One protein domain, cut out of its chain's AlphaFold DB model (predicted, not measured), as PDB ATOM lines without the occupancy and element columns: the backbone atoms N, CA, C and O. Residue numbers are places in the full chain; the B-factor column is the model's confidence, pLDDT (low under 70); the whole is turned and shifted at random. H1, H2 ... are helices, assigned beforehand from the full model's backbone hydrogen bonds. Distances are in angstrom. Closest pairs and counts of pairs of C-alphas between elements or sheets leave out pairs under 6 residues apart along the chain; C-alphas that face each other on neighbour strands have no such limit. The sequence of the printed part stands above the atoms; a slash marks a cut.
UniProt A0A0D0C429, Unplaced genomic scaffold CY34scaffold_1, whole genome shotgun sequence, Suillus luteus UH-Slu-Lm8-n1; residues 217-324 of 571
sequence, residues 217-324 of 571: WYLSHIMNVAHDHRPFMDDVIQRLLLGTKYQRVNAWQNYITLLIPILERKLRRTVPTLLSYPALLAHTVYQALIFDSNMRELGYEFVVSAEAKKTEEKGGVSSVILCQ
ATOM      1  N   TRP A 217     -26.619   0.057 -39.357       95.88
ATOM      2  CA  TRP A 217     -26.857   1.306 -38.626       95.88
ATOM      3  C   TRP A 217     -28.323   1.496 -38.251       95.88
ATOM      4  O   TRP A 217     -28.633   1.802 -37.099       95.88
ATOM      5  N   TYR A 218     -29.239   1.298 -39.202       96.31
ATOM      6  CA  TYR A 218     -30.663   1.478 -38.928       96.31
ATOM      7  C   TYR A 218     -31.246   0.295 -38.138       96.31
ATOM      8  O   TYR A 218     -32.160   0.494 -37.336       96.31
ATOM      9  N   LEU A 219     -30.700  -0.916 -38.317       97.44
ATOM     10  CA  LEU A 219     -31.068  -2.098 -37.532       97.44
ATOM     11  C   LEU A 219     -30.622  -1.942 -36.074       97.44
ATOM     12  O   LEU A 219     -31.440  -2.061 -35.163       97.44
ATOM     13  N   SER A 220     -29.355  -1.576 -35.854       96.19
ATOM     14  CA  SER A 220     -28.816  -1.338 -34.510       96.19
ATOM     15  C   SER A 220     -29.516  -0.173 -33.818       96.19
ATOM     16  O   SER A 220     -29.710  -0.210 -32.611       96.19
ATOM     17  N   HIS A 221     -29.953   0.851 -34.560       96.50
ATOM     18  CA  HIS A 221     -30.726   1.944 -33.976       96.50
ATOM     19  C   HIS A 221     -32.023   1.451 -33.320       96.50
ATOM     20  O   HIS A 221     -32.284   1.788 -32.168       96.50
ATOM     21  N   ILE A 222     -32.823   0.642 -34.025       97.38
ATOM     22  CA  ILE A 222     -34.065   0.095 -33.459       97.38
ATOM     23  C   ILE A 222     -33.769  -0.912 -32.345       97.38
ATOM     24  O   ILE A 222     -34.485  -0.922 -31.348       97.38
ATOM     25  N   MET A 223     -32.694  -1.694 -32.468       96.56
ATOM     26  CA  MET A 223     -32.249  -2.591 -31.402       96.56
ATOM     27  C   MET A 223     -31.910  -1.827 -30.113       96.56
ATOM     28  O   MET A 223     -32.407  -2.161 -29.040       96.56
ATOM     29  N   ASN A 224     -31.122  -0.758 -30.214       96.38
ATOM     30  CA  ASN A 224     -30.759   0.066 -29.063       96.38
ATOM     31  C   ASN A 224     -31.996   0.731 -28.456       96.38
ATOM     32  O   ASN A 224     -32.164   0.712 -27.247       96.38
ATOM     33  N   VAL A 225     -32.922   1.232 -29.284       96.56
ATOM     34  CA  VAL A 225     -34.217   1.746 -28.805       96.56
ATOM     35  C   VAL A 225     -34.993   0.672 -28.036       96.56
ATOM     36  O   VAL A 225     -35.577   0.968 -26.995       96.56
ATOM     37  N   ALA A 226     -35.002  -0.572 -28.522       96.00
ATOM     38  CA  ALA A 226     -35.683  -1.675 -27.858       96.00
ATOM     39  C   ALA A 226     -35.073  -1.996 -26.489       96.00
ATOM     40  O   ALA A 226     -35.808  -2.203 -25.522       96.00
ATOM     41  N   HIS A 227     -33.744  -2.007 -26.411       96.00
ATOM     42  CA  HIS A 227     -32.991  -2.224 -25.183       96.00
ATOM     43  C   HIS A 227     -33.175  -1.066 -24.187       96.00
ATOM     44  O   HIS A 227     -33.624  -1.272 -23.060       96.00
ATOM     45  N   ASP A 228     -32.900   0.163 -24.617       95.69
ATOM     46  CA  ASP A 228     -32.814   1.342 -23.753       95.69
ATOM     47  C   ASP A 228     -34.176   1.773 -23.201       95.69
ATOM     48  O   ASP A 228     -34.268   2.315 -22.099       95.69
ATOM     49  N   HIS A 229     -35.260   1.524 -23.941       95.81
ATOM     50  CA  HIS A 229     -36.616   1.845 -23.487       95.81
ATOM     51  C   HIS A 229     -37.261   0.727 -22.670       95.81
ATOM     52  O   HIS A 229     -38.332   0.947 -22.098       95.81
ATOM     53  N   ARG A 230     -36.631  -0.450 -22.569       95.75
ATOM     54  CA  ARG A 230     -37.188  -1.589 -21.833       95.75
ATOM     55  C   ARG A 230     -37.503  -1.273 -20.370       95.75
ATOM     56  O   ARG A 230     -38.642  -1.531 -19.987       95.75
ATOM     57  N   PRO A 231     -36.611  -0.647 -19.575       95.56
ATOM     58  CA  PRO A 231     -36.930  -0.319 -18.187       95.56
ATOM     59  C   PRO A 231     -38.171   0.570 -18.077       95.56
ATOM     60  O   PRO A 231     -39.060   0.310 -17.275       95.56
ATOM     61  N   PHE A 232     -38.303   1.580 -18.942       95.94
ATOM     62  CA  PHE A 232     -39.477   2.453 -18.940       95.94
ATOM     63  C   PHE A 232     -40.772   1.696 -19.290       95.94
ATOM     64  O   PHE A 232     -41.813   1.939 -18.672       95.94
ATOM     65  N   MET A 233     -40.713   0.761 -20.241       96.25
ATOM     66  CA  MET A 233     -41.861  -0.064 -20.631       96.25
ATOM     67  C   MET A 233     -42.274  -1.039 -19.523       96.25
ATOM     68  O   MET A 233     -43.450  -1.076 -19.160       96.25
ATOM     69  N   ASP A 234     -41.315  -1.781 -18.970       94.88
ATOM     70  CA  ASP A 234     -41.558  -2.829 -17.976       94.88
ATOM     71  C   ASP A 234     -41.955  -2.239 -16.617       94.88
ATOM     72  O   ASP A 234     -42.859  -2.748 -15.952       94.88
ATOM     73  N   ASP A 235     -41.344  -1.122 -16.217       94.00
ATOM     74  CA  ASP A 235     -41.643  -0.491 -14.940       94.00
ATOM     75  C   ASP A 235     -42.830   0.464 -15.040       94.00
ATOM     76  O   ASP A 235     -43.812   0.326 -14.316       94.00
ATOM     77  N   VAL A 236     -42.771   1.482 -15.893       95.19
ATOM     78  CA  VAL A 236     -43.751   2.575 -15.845       95.19
ATOM     79  C   VAL A 236     -45.005   2.215 -16.629       95.19
ATOM     80  O   VAL A 236     -46.111   2.255 -16.084       95.19
ATOM     81  N   ILE A 237     -44.842   1.842 -17.897       95.88
ATOM     82  CA  ILE A 237     -45.978   1.619 -18.795       95.88
ATOM     83  C   ILE A 237     -46.769   0.378 -18.391       95.88
ATOM     84  O   ILE A 237     -47.997   0.449 -18.305       95.88
ATOM     85  N   GLN A 238     -46.099  -0.731 -18.067       95.50
ATOM     86  CA  GLN A 238     -46.779  -1.951 -17.637       95.50
ATOM     87  C   GLN A 238     -47.648  -1.699 -16.398       95.50
ATOM     88  O   GLN A 238     -48.802  -2.131 -16.364       95.50
ATOM     89  N   ARG A 239     -47.158  -0.926 -15.412       94.56
ATOM     90  CA  ARG A 239     -47.944  -0.546 -14.224       94.56
ATOM     91  C   ARG A 239     -49.187   0.275 -14.570       94.56
ATOM     92  O   ARG A 239     -50.223   0.088 -13.935       94.56
ATOM     93  N   LEU A 240     -49.117   1.150 -15.574       93.69
ATOM     94  CA  LEU A 240     -50.288   1.893 -16.048       93.69
ATOM     95  C   LEU A 240     -51.305   0.983 -16.743       93.69
ATOM     96  O   LEU A 240     -52.505   1.171 -16.544       93.69
ATOM     97  N   LEU A 241     -50.848  -0.022 -17.493       93.25
ATOM     98  CA  LEU A 241     -51.725  -0.985 -18.164       93.25
ATOM     99  C   LEU A 241     -52.443  -1.928 -17.191       93.25
ATOM    100  O   LEU A 241     -53.590  -2.287 -17.458       93.25
ATOM    101  N   LEU A 242     -51.827  -2.285 -16.056       91.69
ATOM    102  CA  LEU A 242     -52.445  -3.151 -15.035       91.69
ATOM    103  C   LEU A 242     -53.789  -2.614 -14.515       91.69
ATOM    104  O   LEU A 242     -54.644  -3.391 -14.109       91.69
ATOM    105  N   GLY A 243     -53.992  -1.294 -14.538       84.81
ATOM    106  CA  GLY A 243     -55.244  -0.654 -14.125       84.81
ATOM    107  C   GLY A 243     -56.318  -0.555 -15.216       84.81
ATOM    108  O   GLY A 243     -57.274   0.195 -15.035       84.81
ATOM    109  N   THR A 244     -56.147  -1.230 -16.356       88.31
ATOM    110  CA  THR A 244     -56.987  -1.080 -17.561       88.31
ATOM    111  C   THR A 244     -57.421  -2.442 -18.103       88.31
ATOM    112  O   THR A 244     -56.913  -3.483 -17.673       88.31
ATOM    113  N   LYS A 245     -58.311  -2.473 -19.106       87.00
ATOM    114  CA  LYS A 245     -58.705  -3.748 -19.738       87.00
ATOM    115  C   LYS A 245     -57.538  -4.482 -20.421       87.00
ATOM    116  O   LYS A 245     -57.616  -5.690 -20.636       87.00
ATOM    117  N   TYR A 246     -56.442  -3.778 -20.716       88.94
ATOM    118  CA  TYR A 246     -55.251  -4.303 -21.388       88.94
ATOM    119  C   TYR A 246     -54.183  -4.846 -20.424       88.94
ATOM    120  O   TYR A 246     -53.042  -5.045 -20.826       88.94
ATOM    121  N   GLN A 247     -54.526  -5.141 -19.167       87.44
ATOM    122  CA  GLN A 247     -53.592  -5.647 -18.145       87.44
ATOM    123  C   GLN A 247     -52.778  -6.898 -18.544       87.44
ATOM    124  O   GLN A 247     -51.722  -7.147 -17.972       87.44
ATOM    125  N   ARG A 248     -53.266  -7.700 -19.504       87.75
ATOM    126  CA  ARG A 248     -52.575  -8.902 -20.016       87.75
ATOM    127  C   ARG A 248     -51.608  -8.608 -21.165       87.75
ATOM    128  O   ARG A 248     -50.889  -9.506 -21.592       87.75
ATOM    129  N   VAL A 249     -51.619  -7.388 -21.696       89.12
ATOM    130  CA  VAL A 249     -50.726  -6.977 -22.778       89.12
ATOM    131  C   VAL A 249     -49.356  -6.674 -22.185       89.12
ATOM    132  O   VAL A 249     -49.242  -5.910 -21.227       89.12
ATOM    133  N   ASN A 250     -48.316  -7.264 -22.772       91.94
ATOM    134  CA  ASN A 250     -46.941  -6.890 -22.479       91.94
ATOM    135  C   ASN A 250     -46.619  -5.574 -23.210       91.94
ATOM    136  O   ASN A 250     -46.656  -5.515 -24.443       91.94
ATOM    137  N   ALA A 251     -46.344  -4.518 -22.441       94.19
ATOM    138  CA  ALA A 251     -46.090  -3.174 -22.951       94.19
ATOM    139  C   ALA A 251     -44.883  -3.134 -23.893       94.19
ATOM    140  O   ALA A 251     -44.982  -2.587 -24.991       94.19
ATOM    141  N   TRP A 252     -43.767  -3.744 -23.481       95.44
ATOM    142  CA  TRP A 252     -42.531  -3.770 -24.257       95.44
ATOM    143  C   TRP A 252     -42.724  -4.524 -25.575       95.44
ATOM    144  O   TRP A 252     -42.464  -3.978 -26.643       95.44
ATOM    145  N   GLN A 253     -43.308  -5.720 -25.526       92.88
ATOM    146  CA  GLN A 253     -43.623  -6.536 -26.699       92.88
ATOM    147  C   GLN A 253     -44.507  -5.788 -27.710       92.88
ATOM    148  O   GLN A 253     -44.247  -5.793 -28.916       92.88
ATOM    149  N   ASN A 254     -45.558  -5.122 -27.228       92.56
ATOM    150  CA  ASN A 254     -46.471  -4.361 -28.078       92.56
ATOM    151  C   ASN A 254     -45.759  -3.138 -28.687       92.56
ATOM    152  O   ASN A 254     -45.876  -2.882 -29.884       92.56
ATOM    153  N   TYR A 255     -44.944  -2.444 -27.889       94.88
ATOM    154  CA  TYR A 255     -44.143  -1.310 -28.338       94.88
ATOM    155  C   TYR A 255     -43.138  -1.695 -29.432       94.88
ATOM    156  O   TYR A 255     -43.100  -1.042 -30.472       94.88
ATOM    157  N   ILE A 256     -42.383  -2.783 -29.258       95.06
ATOM    158  CA  ILE A 256     -41.454  -3.272 -30.289       95.06
ATOM    159  C   ILE A 256     -42.203  -3.671 -31.558       95.06
ATOM    160  O   ILE A 256     -41.785  -3.297 -32.654       95.06
ATOM    161  N   THR A 257     -43.346  -4.345 -31.429       92.94
ATOM    162  CA  THR A 257     -44.183  -4.718 -32.582       92.94
ATOM    163  C   THR A 257     -44.608  -3.500 -33.409       92.94
ATOM    164  O   THR A 257     -44.701  -3.592 -34.629       92.94
ATOM    165  N   LEU A 258     -44.781  -2.330 -32.785       93.12
ATOM    166  CA  LEU A 258     -45.057  -1.071 -33.486       93.12
ATOM    167  C   LEU A 258     -43.829  -0.455 -34.177       93.12
ATOM    168  O   LEU A 258     -43.986   0.347 -35.101       93.12
ATOM    169  N   LEU A 259     -42.615  -0.816 -33.758       95.12
ATOM    170  CA  LEU A 259     -41.365  -0.349 -34.364       95.12
ATOM    171  C   LEU A 259     -40.924  -1.212 -35.553       95.12
ATOM    172  O   LEU A 259     -40.365  -0.668 -36.506       95.12
ATOM    173  N   ILE A 260     -41.208  -2.519 -35.547       94.25
ATOM    174  CA  ILE A 260     -40.823  -3.447 -36.629       94.25
ATOM    175  C   ILE A 260     -41.244  -2.952 -38.032       94.25
ATOM    176  O   ILE A 260     -40.376  -2.902 -38.912       94.25
ATOM    177  N   PRO A 261     -42.479  -2.457 -38.271       92.38
ATOM    178  CA  PRO A 261     -42.901  -1.970 -39.590       92.38
ATOM    179  C   PRO A 261     -42.057  -0.819 -40.159       92.38
ATOM    180  O   PRO A 261     -42.088  -0.561 -41.366       92.38
ATOM    181  N   ILE A 262     -41.314  -0.093 -39.315       94.62
ATOM    182  CA  ILE A 262     -40.373   0.943 -39.757       94.62
ATOM    183  C   ILE A 262     -39.233   0.292 -40.554       94.62
ATOM    184  O   ILE A 262     -38.928   0.734 -41.666       94.62
ATOM    185  N   LEU A 263     -38.659  -0.789 -40.019       96.00
ATOM    186  CA  LEU A 263     -37.592  -1.560 -40.657       96.00
ATOM    187  C   LEU A 263     -38.090  -2.264 -41.914       96.00
ATOM    188  O   LEU A 263     -37.446  -2.184 -42.960       96.00
ATOM    189  N   GLU A 264     -39.270  -2.884 -41.847       93.88
ATOM    190  CA  GLU A 264     -39.853  -3.566 -43.004       93.88
ATOM    191  C   GLU A 264     -40.058  -2.605 -44.176       93.88
ATOM    192  O   GLU A 264     -39.698  -2.906 -45.314       93.88
ATOM    193  N   ARG A 265     -40.593  -1.406 -43.912       94.44
ATOM    194  CA  ARG A 265     -40.782  -0.379 -44.941       94.44
ATOM    195  C   ARG A 265     -39.453   0.083 -45.529       94.44
ATOM    196  O   ARG A 265     -39.360   0.249 -46.747       94.44
ATOM    197  N   LYS A 266     -38.435   0.292 -44.685       95.44
ATOM    198  CA  LYS A 266     -37.087   0.667 -45.128       95.44
ATOM    199  C   LYS A 266     -36.507  -0.403 -46.050       95.44
ATOM    200  O   LYS A 266     -36.046  -0.064 -47.139       95.44
ATOM    201  N   LEU A 267     -36.594  -1.676 -45.670       95.75
ATOM    202  CA  LEU A 267     -36.128  -2.796 -46.486       95.75
ATOM    203  C   LEU A 267     -36.885  -2.905 -47.806       95.75
ATOM    204  O   LEU A 267     -36.245  -2.962 -48.852       95.75
ATOM    205  N   ARG A 268     -38.222  -2.823 -47.793       95.19
ATOM    206  CA  ARG A 268     -39.041  -2.890 -49.019       95.19
ATOM    207  C   ARG A 268     -38.678  -1.822 -50.049       95.19
ATOM    208  O   ARG A 268     -38.807  -2.061 -51.243       95.19
ATOM    209  N   ARG A 269     -38.224  -0.650 -49.600       93.94
ATOM    210  CA  ARG A 269     -37.735   0.422 -50.483       93.94
ATOM    211  C   ARG A 269     -36.289   0.213 -50.927       93.94
ATOM    212  O   ARG A 269     -35.939   0.593 -52.036       93.94
ATOM    213  N   THR A 270     -35.456  -0.350 -50.056       93.94
ATOM    214  CA  THR A 270     -34.001  -0.414 -50.251       93.94
ATOM    215  C   THR A 270     -33.588  -1.636 -51.068       93.94
ATOM    216  O   THR A 270     -32.846  -1.497 -52.036       93.94
ATOM    217  N   VAL A 271     -34.102  -2.823 -50.739       95.88
ATOM    218  CA  VAL A 271     -33.696  -4.099 -51.352       95.88
ATOM    219  C   VAL A 271     -33.831  -4.121 -52.880       95.88
ATOM    220  O   VAL A 271     -32.878  -4.565 -53.517       95.88
ATOM    221  N   PRO A 272     -34.896  -3.577 -53.508       95.81
ATOM    222  CA  PRO A 272     -34.976  -3.517 -54.971       95.81
ATOM    223  C   PRO A 272     -33.773  -2.832 -55.636       95.81
ATOM    224  O   PRO A 272     -33.369  -3.221 -56.726       95.81
ATOM    225  N   THR A 273     -33.165  -1.845 -54.970       94.44
ATOM    226  CA  THR A 273     -31.975  -1.138 -55.478       94.44
ATOM    227  C   THR A 273     -30.678  -1.934 -55.300       94.44
ATOM    228  O   THR A 273     -29.695  -1.665 -55.986       94.44
ATOM    229  N   LEU A 274     -30.675  -2.930 -54.408       95.06
ATOM    230  CA  LEU A 274     -29.521  -3.776 -54.101       95.06
ATOM    231  C   LEU A 274     -29.446  -5.029 -54.981       95.06
ATOM    232  O   LEU A 274     -28.412  -5.689 -54.988       95.06
ATOM    233  N   LEU A 275     -30.496  -5.349 -55.747       94.12
ATOM    234  CA  LEU A 275     -30.541  -6.553 -56.591       94.12
ATOM    235  C   LEU A 275     -29.413  -6.598 -57.634       94.12
ATOM    236  O   LEU A 275     -28.959  -7.673 -58.004       94.12
ATOM    237  N   SER A 276     -28.927  -5.437 -58.082       93.69
ATOM    238  CA  SER A 276     -27.785  -5.333 -59.004       93.69
ATOM    239  C   SER A 276     -26.415  -5.421 -58.317       93.69
ATOM    240  O   SER A 276     -25.397  -5.420 -59.003       93.69
ATOM    241  N   TYR A 277     -26.371  -5.488 -56.982       95.56
ATOM    242  CA  TYR A 277     -25.149  -5.472 -56.174       95.56
ATOM    243  C   TYR A 277     -25.141  -6.648 -55.179       95.56
ATOM    244  O   TYR A 277     -25.427  -6.453 -53.993       95.56
ATOM    245  N   PRO A 278     -24.781  -7.870 -55.625       94.06
ATOM    246  CA  PRO A 278     -24.912  -9.094 -54.830       94.06
ATOM    247  C   PRO A 278     -24.258  -9.035 -53.443       94.06
ATOM    248  O   PRO A 278     -24.875  -9.435 -52.462       94.06
ATOM    249  N   ALA A 279     -23.056  -8.461 -53.330       93.62
ATOM    250  CA  ALA A 279     -22.351  -8.343 -52.051       93.62
ATOM    251  C   ALA A 279     -23.091  -7.450 -51.033       93.62
ATOM    252  O   ALA A 279     -23.131  -7.760 -49.842       93.62
ATOM    253  N   LEU A 280     -23.712  -6.355 -51.492       96.12
ATOM    254  CA  LEU A 280     -24.496  -5.464 -50.629       96.12
ATOM    255  C   LEU A 280     -25.822  -6.109 -50.219       96.12
ATOM    256  O   LEU A 280     -26.260  -5.954 -49.076       96.12
ATOM    257  N   LEU A 281     -26.449  -6.849 -51.140       96.56
ATOM    258  CA  LEU A 281     -27.649  -7.627 -50.854       96.56
ATOM    259  C   LEU A 281     -27.364  -8.696 -49.790       96.56
ATOM    260  O   LEU A 281     -28.052  -8.723 -48.773       96.56
ATOM    261  N   ALA A 282     -26.315  -9.502 -49.978       94.94
ATOM    262  CA  ALA A 282     -25.893 -10.535 -49.035       94.94
ATOM    263  C   ALA A 282     -25.609  -9.964 -47.637       94.94
ATOM    264  O   ALA A 282     -26.125 -10.468 -46.637       94.94
ATOM    265  N   HIS A 283     -24.862  -8.854 -47.560       95.75
ATOM    266  CA  HIS A 283     -24.619  -8.154 -46.293       95.75
ATOM    267  C   HIS A 283     -25.926  -7.703 -45.630       95.75
ATOM    268  O   HIS A 283     -26.122  -7.923 -44.439       95.75
ATOM    269  N   THR A 284     -26.864  -7.142 -46.398       97.06
ATOM    270  CA  THR A 284     -28.170  -6.700 -45.878       97.06
ATOM    271  C   THR A 284     -29.007  -7.856 -45.333       97.06
ATOM    272  O   THR A 284     -29.591  -7.720 -44.257       97.06
ATOM    273  N   VAL A 285     -29.046  -8.998 -46.032       96.00
ATOM    274  CA  VAL A 285     -29.736 -10.210 -45.559       96.00
ATOM    275  C   VAL A 285     -29.121 -10.691 -44.248       96.00
ATOM    276  O   VAL A 285     -29.846 -10.930 -43.282       96.00
ATOM    277  N   TYR A 286     -27.793 -10.769 -44.181       94.75
ATOM    278  CA  TYR A 286     -27.088 -11.227 -42.986       94.75
ATOM    279  C   TYR A 286     -27.315 -10.304 -41.781       94.75
ATOM    280  O   TYR A 286     -27.629 -10.778 -40.691       94.75
ATOM    281  N   GLN A 287     -27.252  -8.983 -41.975       96.81
ATOM    282  CA  GLN A 287     -27.557  -8.033 -40.902       96.81
ATOM    283  C   GLN A 287     -29.013  -8.149 -40.422       96.81
ATOM    284  O   GLN A 287     -29.269  -8.046 -39.223       96.81
ATOM    285  N   ALA A 288     -29.969  -8.411 -41.320       96.31
ATOM    286  CA  ALA A 288     -31.360  -8.649 -40.932       96.31
ATOM    287  C   ALA A 288     -31.533  -9.952 -40.125       96.31
ATOM    288  O   ALA A 288     -32.294  -9.970 -39.160       96.31
ATOM    289  N   LEU A 289     -30.807 -11.021 -40.477       94.56
ATOM    290  CA  LEU A 289     -30.799 -12.278 -39.715       94.56
ATOM    291  C   LEU A 289     -30.201 -12.097 -38.313       94.56
ATOM    292  O   LEU A 289     -30.792 -12.567 -37.341       94.56
ATOM    293  N   ILE A 290     -29.082 -11.369 -38.197       95.06
ATOM    294  CA  ILE A 290     -28.483 -11.018 -36.899       95.06
ATOM    295  C   ILE A 290     -29.477 -10.223 -36.054       95.06
ATOM    296  O   ILE A 290     -29.689 -10.542 -34.888       95.06
ATOM    297  N   PHE A 291     -30.115  -9.206 -36.640       96.50
ATOM    298  CA  PHE A 291     -31.128  -8.420 -35.941       96.50
ATOM    299  C   PHE A 291     -32.244  -9.315 -35.389       96.50
ATOM    300  O   PHE A 291     -32.581  -9.212 -34.211       96.50
ATOM    301  N   ASP A 292     -32.774 -10.230 -36.201       94.69
ATOM    302  CA  ASP A 292     -33.832 -11.141 -35.771       94.69
ATOM    303  C   ASP A 292     -33.374 -12.096 -34.655       94.69
ATOM    304  O   ASP A 292     -34.153 -12.363 -33.739       94.69
ATOM    305  N   SER A 293     -32.137 -12.611 -34.704       93.19
ATOM    306  CA  SER A 293     -31.567 -13.439 -33.624       93.19
ATOM    307  C   SER A 293     -31.470 -12.647 -32.330       93.19
ATOM    308  O   SER A 293     -32.058 -13.029 -31.319       93.19
ATOM    309  N   ASN A 294     -30.826 -11.483 -32.390       95.19
ATOM    310  CA  ASN A 294     -30.597 -10.671 -31.209       95.19
ATOM    311  C   ASN A 294     -31.931 -10.203 -30.600       95.19
ATOM    312  O   ASN A 294     -32.072 -10.159 -29.384       95.19
ATOM    313  N   MET A 295     -32.951  -9.882 -31.409       94.50
ATOM    314  CA  MET A 295     -34.271  -9.508 -30.884       94.50
ATOM    315  C   MET A 295     -34.912 -10.659 -30.097       94.50
ATOM    316  O   MET A 295     -35.498 -10.423 -29.038       94.50
ATOM    317  N   ARG A 296     -34.764 -11.904 -30.568       92.56
ATOM    318  CA  ARG A 296     -35.233 -13.097 -29.843       92.56
ATOM    319  C   ARG A 296     -34.441 -13.324 -28.559       92.56
ATOM    320  O   ARG A 296     -35.046 -13.657 -27.547       92.56
ATOM    321  N   GLU A 297     -33.133 -13.083 -28.566       93.25
ATOM    322  CA  GLU A 297     -32.289 -13.136 -27.360       93.25
ATOM    323  C   GLU A 297     -32.687 -12.077 -26.323       93.25
ATOM    324  O   GLU A 297     -32.698 -12.353 -25.125       93.25
ATOM    325  N   LEU A 298     -33.117 -10.890 -26.768       92.56
ATOM    326  CA  LEU A 298     -33.735  -9.887 -25.894       92.56
ATOM    327  C   LEU A 298     -35.109 -10.333 -25.349       92.56
ATOM    328  O   LEU A 298     -35.652  -9.677 -24.458       92.56
ATOM    329  N   GLY A 299     -35.674 -11.436 -25.839       91.06
ATOM    330  CA  GLY A 299     -36.969 -11.977 -25.427       91.06
ATOM    331  C   GLY A 299     -38.155 -11.461 -26.242       91.06
ATOM    332  O   GLY A 299     -39.288 -11.575 -25.784       91.06
ATOM    333  N   TYR A 300     -37.921 -10.867 -27.419       92.25
ATOM    334  CA  TYR A 300     -38.995 -10.442 -28.317       92.25
ATOM    335  C   TYR A 300     -39.479 -11.598 -29.198       92.25
ATOM    336  O   TYR A 300     -38.707 -12.214 -29.936       92.25
ATOM    337  N   GLU A 301     -40.788 -11.838 -29.188       88.38
ATOM    338  CA  GLU A 301     -41.428 -12.829 -30.058       88.38
ATOM    339  C   GLU A 301     -42.082 -12.170 -31.280       88.38
ATOM    340  O   GLU A 301     -43.072 -11.450 -31.172       88.38
ATOM    341  N   PHE A 302     -41.568 -12.418 -32.482       84.88
ATOM    342  CA  PHE A 302     -42.188 -11.863 -33.688       84.88
ATOM    343  C   PHE A 302     -43.632 -12.355 -33.859       84.88
ATOM    344  O   PHE A 302     -43.914 -13.552 -33.762       84.88
ATOM    345  N   VAL A 303     -44.550 -11.430 -34.155       70.88
ATOM    346  CA  VAL A 303     -45.954 -11.765 -34.421       70.88
ATOM    347  C   VAL A 303     -46.046 -12.498 -35.758       70.88
ATOM    348  O   VAL A 303     -45.776 -11.930 -36.813       70.88
ATOM    349  N   VAL A 304     -46.438 -13.768 -35.713       61.47
ATOM    350  CA  VAL A 304     -46.634 -14.607 -36.900       61.47
ATOM    351  C   VAL A 304     -48.118 -14.590 -37.273       61.47
ATOM    352  O   VAL A 304     -48.960 -14.923 -36.434       61.47
ATOM    353  N   SER A 305     -48.448 -14.214 -38.519       55.66
ATOM    354  CA  SER A 305     -49.830 -14.312 -39.023       55.66
ATOM    355  C   SER A 305     -50.350 -15.748 -38.914       55.66
ATOM    356  O   SER A 305     -49.575 -16.705 -38.979       55.66
ATOM    357  N   ALA A 306     -51.664 -15.924 -38.790       49.28
ATOM    358  CA  ALA A 306     -52.278 -17.250 -38.742       49.28
ATOM    359  C   ALA A 306     -51.955 -18.092 -39.995       49.28
ATOM    360  O   ALA A 306     -51.796 -19.308 -39.876       49.28
ATOM    361  N   GLU A 307     -51.776 -17.467 -41.169       45.25
ATOM    362  CA  GLU A 307     -51.291 -18.160 -42.371       45.25
ATOM    363  C   GLU A 307     -49.800 -18.518 -42.282       45.25
ATOM    364  O   GLU A 307     -49.419 -19.621 -42.660       45.25
ATOM    365  N   ALA A 308     -48.966 -17.635 -41.724       47.75
ATOM    366  CA  ALA A 308     -47.524 -17.857 -41.564       47.75
ATOM    367  C   ALA A 308     -47.194 -18.923 -40.499       47.75
ATOM    368  O   ALA A 308     -46.153 -19.573 -40.572       47.75
ATOM    369  N   LYS A 309     -48.118 -19.194 -39.564       47.78
ATOM    370  CA  LYS A 309     -48.027 -20.343 -38.646       47.78
ATOM    371  C   LYS A 309     -48.062 -21.691 -39.374       47.78
ATOM    372  O   LYS A 309     -47.566 -22.665 -38.822       47.78
ATOM    373  N   LYS A 310     -48.629 -21.761 -40.587       44.97
ATOM    374  CA  LYS A 310     -48.639 -22.989 -41.405       44.97
ATOM    375  C   LYS A 310     -47.339 -23.201 -42.186       44.97
ATOM    376  O   LYS A 310     -47.087 -24.319 -42.616       44.97
ATOM    377  N   THR A 311     -46.536 -22.156 -42.377       48.62
ATOM    378  CA  THR A 311     -45.292 -22.192 -43.169       48.62
ATOM    379  C   THR A 311     -44.018 -22.231 -42.322       48.62
ATOM    380  O   THR A 311     -42.930 -22.222 -42.889       48.62
ATOM    381  N   GLU A 312     -44.137 -22.301 -40.989       53.12
ATOM    382  CA  GLU A 312     -43.022 -22.364 -40.021       53.12
ATOM    383  C   GLU A 312     -41.977 -21.242 -40.117       53.12
ATOM    384  O   GLU A 312     -40.925 -21.285 -39.475       53.12
ATOM    385  N   GLU A 313     -42.270 -20.178 -40.855       54.84
ATOM    386  CA  GLU A 313     -41.437 -18.990 -40.846       54.84
ATOM    387  C   GLU A 313     -41.686 -18.262 -39.527       54.84
ATOM    388  O   GLU A 313     -42.652 -17.513 -39.357       54.84
ATOM    389  N   LYS A 314     -40.802 -18.520 -38.552       58.16
ATOM    390  CA  LYS A 314     -40.657 -17.667 -37.372       58.16
ATOM    391  C   LYS A 314     -40.477 -16.251 -37.912       58.16
ATOM    392  O   LYS A 314     -39.503 -15.996 -38.620       58.16
ATOM    393  N   GLY A 315     -41.443 -15.377 -37.632       70.75
ATOM    394  CA  GLY A 315     -41.465 -14.005 -38.135       70.75
ATOM    395  C   GLY A 315     -40.137 -13.283 -37.890       70.75
ATOM    396  O   GLY A 315     -39.291 -13.725 -37.107       70.75
ATOM    397  N   GLY A 316     -39.937 -12.166 -38.570       85.88
ATOM    398  CA  GLY A 316     -38.662 -11.471 -38.517       85.88
ATOM    399  C   GLY A 316     -38.577 -10.402 -39.582       85.88
ATOM    400  O   GLY A 316     -39.271 -10.471 -40.596       85.88
ATOM    401  N   VAL A 317     -37.702  -9.432 -39.388       91.88
ATOM    402  CA  VAL A 317     -37.414  -8.415 -40.398       91.88
ATOM    403  C   VAL A 317     -36.750  -9.056 -41.625       91.88
ATOM    404  O   VAL A 317     -37.008  -8.622 -42.749       91.88
ATOM    405  N   SER A 318     -35.982 -10.140 -41.450       92.81
ATOM    406  CA  SER A 318     -35.413 -10.916 -42.564       92.81
ATOM    407  C   SER A 318     -36.473 -11.549 -43.473       92.81
ATOM    408  O   SER A 318     -36.250 -11.654 -44.679       92.81
ATOM    409  N   SER A 319     -37.659 -11.885 -42.944       90.44
ATOM    410  CA  SER A 319     -38.769 -12.458 -43.726       90.44
ATOM    411  C   SER A 319     -39.231 -11.529 -44.851       90.44
ATOM    412  O   SER A 319     -39.584 -11.985 -45.934       90.44
ATOM    413  N   VAL A 320     -39.117 -10.209 -44.662       91.69
ATOM    414  CA  VAL A 320     -39.425  -9.220 -45.705       91.69
ATOM    415  C   VAL A 320     -38.615  -9.483 -46.970       91.69
ATOM    416  O   VAL A 320     -39.112  -9.230 -48.067       91.69
ATOM    417  N   ILE A 321     -37.387  -9.982 -46.805       93.06
ATOM    418  CA  ILE A 321     -36.491 -10.311 -47.904       93.06
ATOM    419  C   ILE A 321     -36.690 -11.751 -48.360       93.06
ATOM    420  O   ILE A 321     -36.902 -11.995 -49.543       93.06
ATOM    421  N   LEU A 322     -36.648 -12.692 -47.418       91.25
ATOM    422  CA  LEU A 322     -36.647 -14.124 -47.709       91.25
ATOM    423  C   LEU A 322     -37.969 -14.619 -48.313       91.25
ATOM    424  O   LEU A 322     -37.949 -15.521 -49.142       91.25
ATOM    425  N   CYS A 323     -39.109 -14.023 -47.951       88.38
ATOM    426  CA  CYS A 323     -40.414 -14.412 -48.495       88.38
ATOM    427  C   CYS A 323     -40.668 -13.854 -49.909       88.38
ATOM    428  O   CYS A 323     -41.634 -14.253 -50.560       88.38
ATOM    429  N   GLN A 324     -39.848 -12.912 -50.392       90.38
ATOM    430  CA  GLN A 324     -39.927 -12.407 -51.764       90.38
ATOM    431  C   GLN A 324     -39.064 -13.291 -52.658       90.38
ATOM    432  O   GLN A 324     -37.834 -13.234 -52.604       90.38
TER     433      GLN A 324
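This is residues 217 to 324 of the 571 residues of an uncharacterized protein of Suillus luteus UH-Slu-Lm8-n1 (UniProt A0A0D0C429). Three nearly parallel helices, H1, H3 and H4, form an elongated up-and-down bundle, each running against the one before; H2 extends one end, tiny H5 packs on H3, and residues 306 to 311 stick out. The printed part has 108 residues, five named helices, H1 to H5 in order, and no named strand: all helix. It is only just compact, close to loose, with radius of gyration of the C-alphas 15.6 A and spans 53 by 32 by 22 A.

Find C-alpha 217 at (-26.857, 1.306, -38.626); H1 runs to residue 228, then H2 from 230 to 242. H3, residues 251 to 274, spans 35.3 A and has a kink of 28 degrees near residue 268. H4, residues 278 to 297, spans 28.7 A; H5, residues 319 to 322, ends at (-36.647, -14.124, -47.709).

At H1, Ala 226 is closest to Ile 256 of H3, the hub: C-alphas 6.5 A, touching, 3 degrees, shallow tilt, opposite ways. H1 touches H4 at C-alphas Leu 219 and Phe 291, 6.5 A. H2 touches H3 at C-alphas Met 233 and Trp 252, 5.2 A, a steep tilt of 53 degrees. H3 and H4 only just touch, only at the corner, with 3 pairs of C-alphas within 8 A, closest Leu 274 and Leu 281, 5.4 A. H5 touches H3 at C-alphas Val 320 and Glu 264, 6.3 A. Every O i to N i+4 pair is within hydrogen-bond range in H1 and H4, 7 of 9 in H2, 14 of 20 in H3; H5 is too short.

The printed part has no cut; the link from H4 to H5 is long, and pLDDT is under 70 at residues 304 to 314.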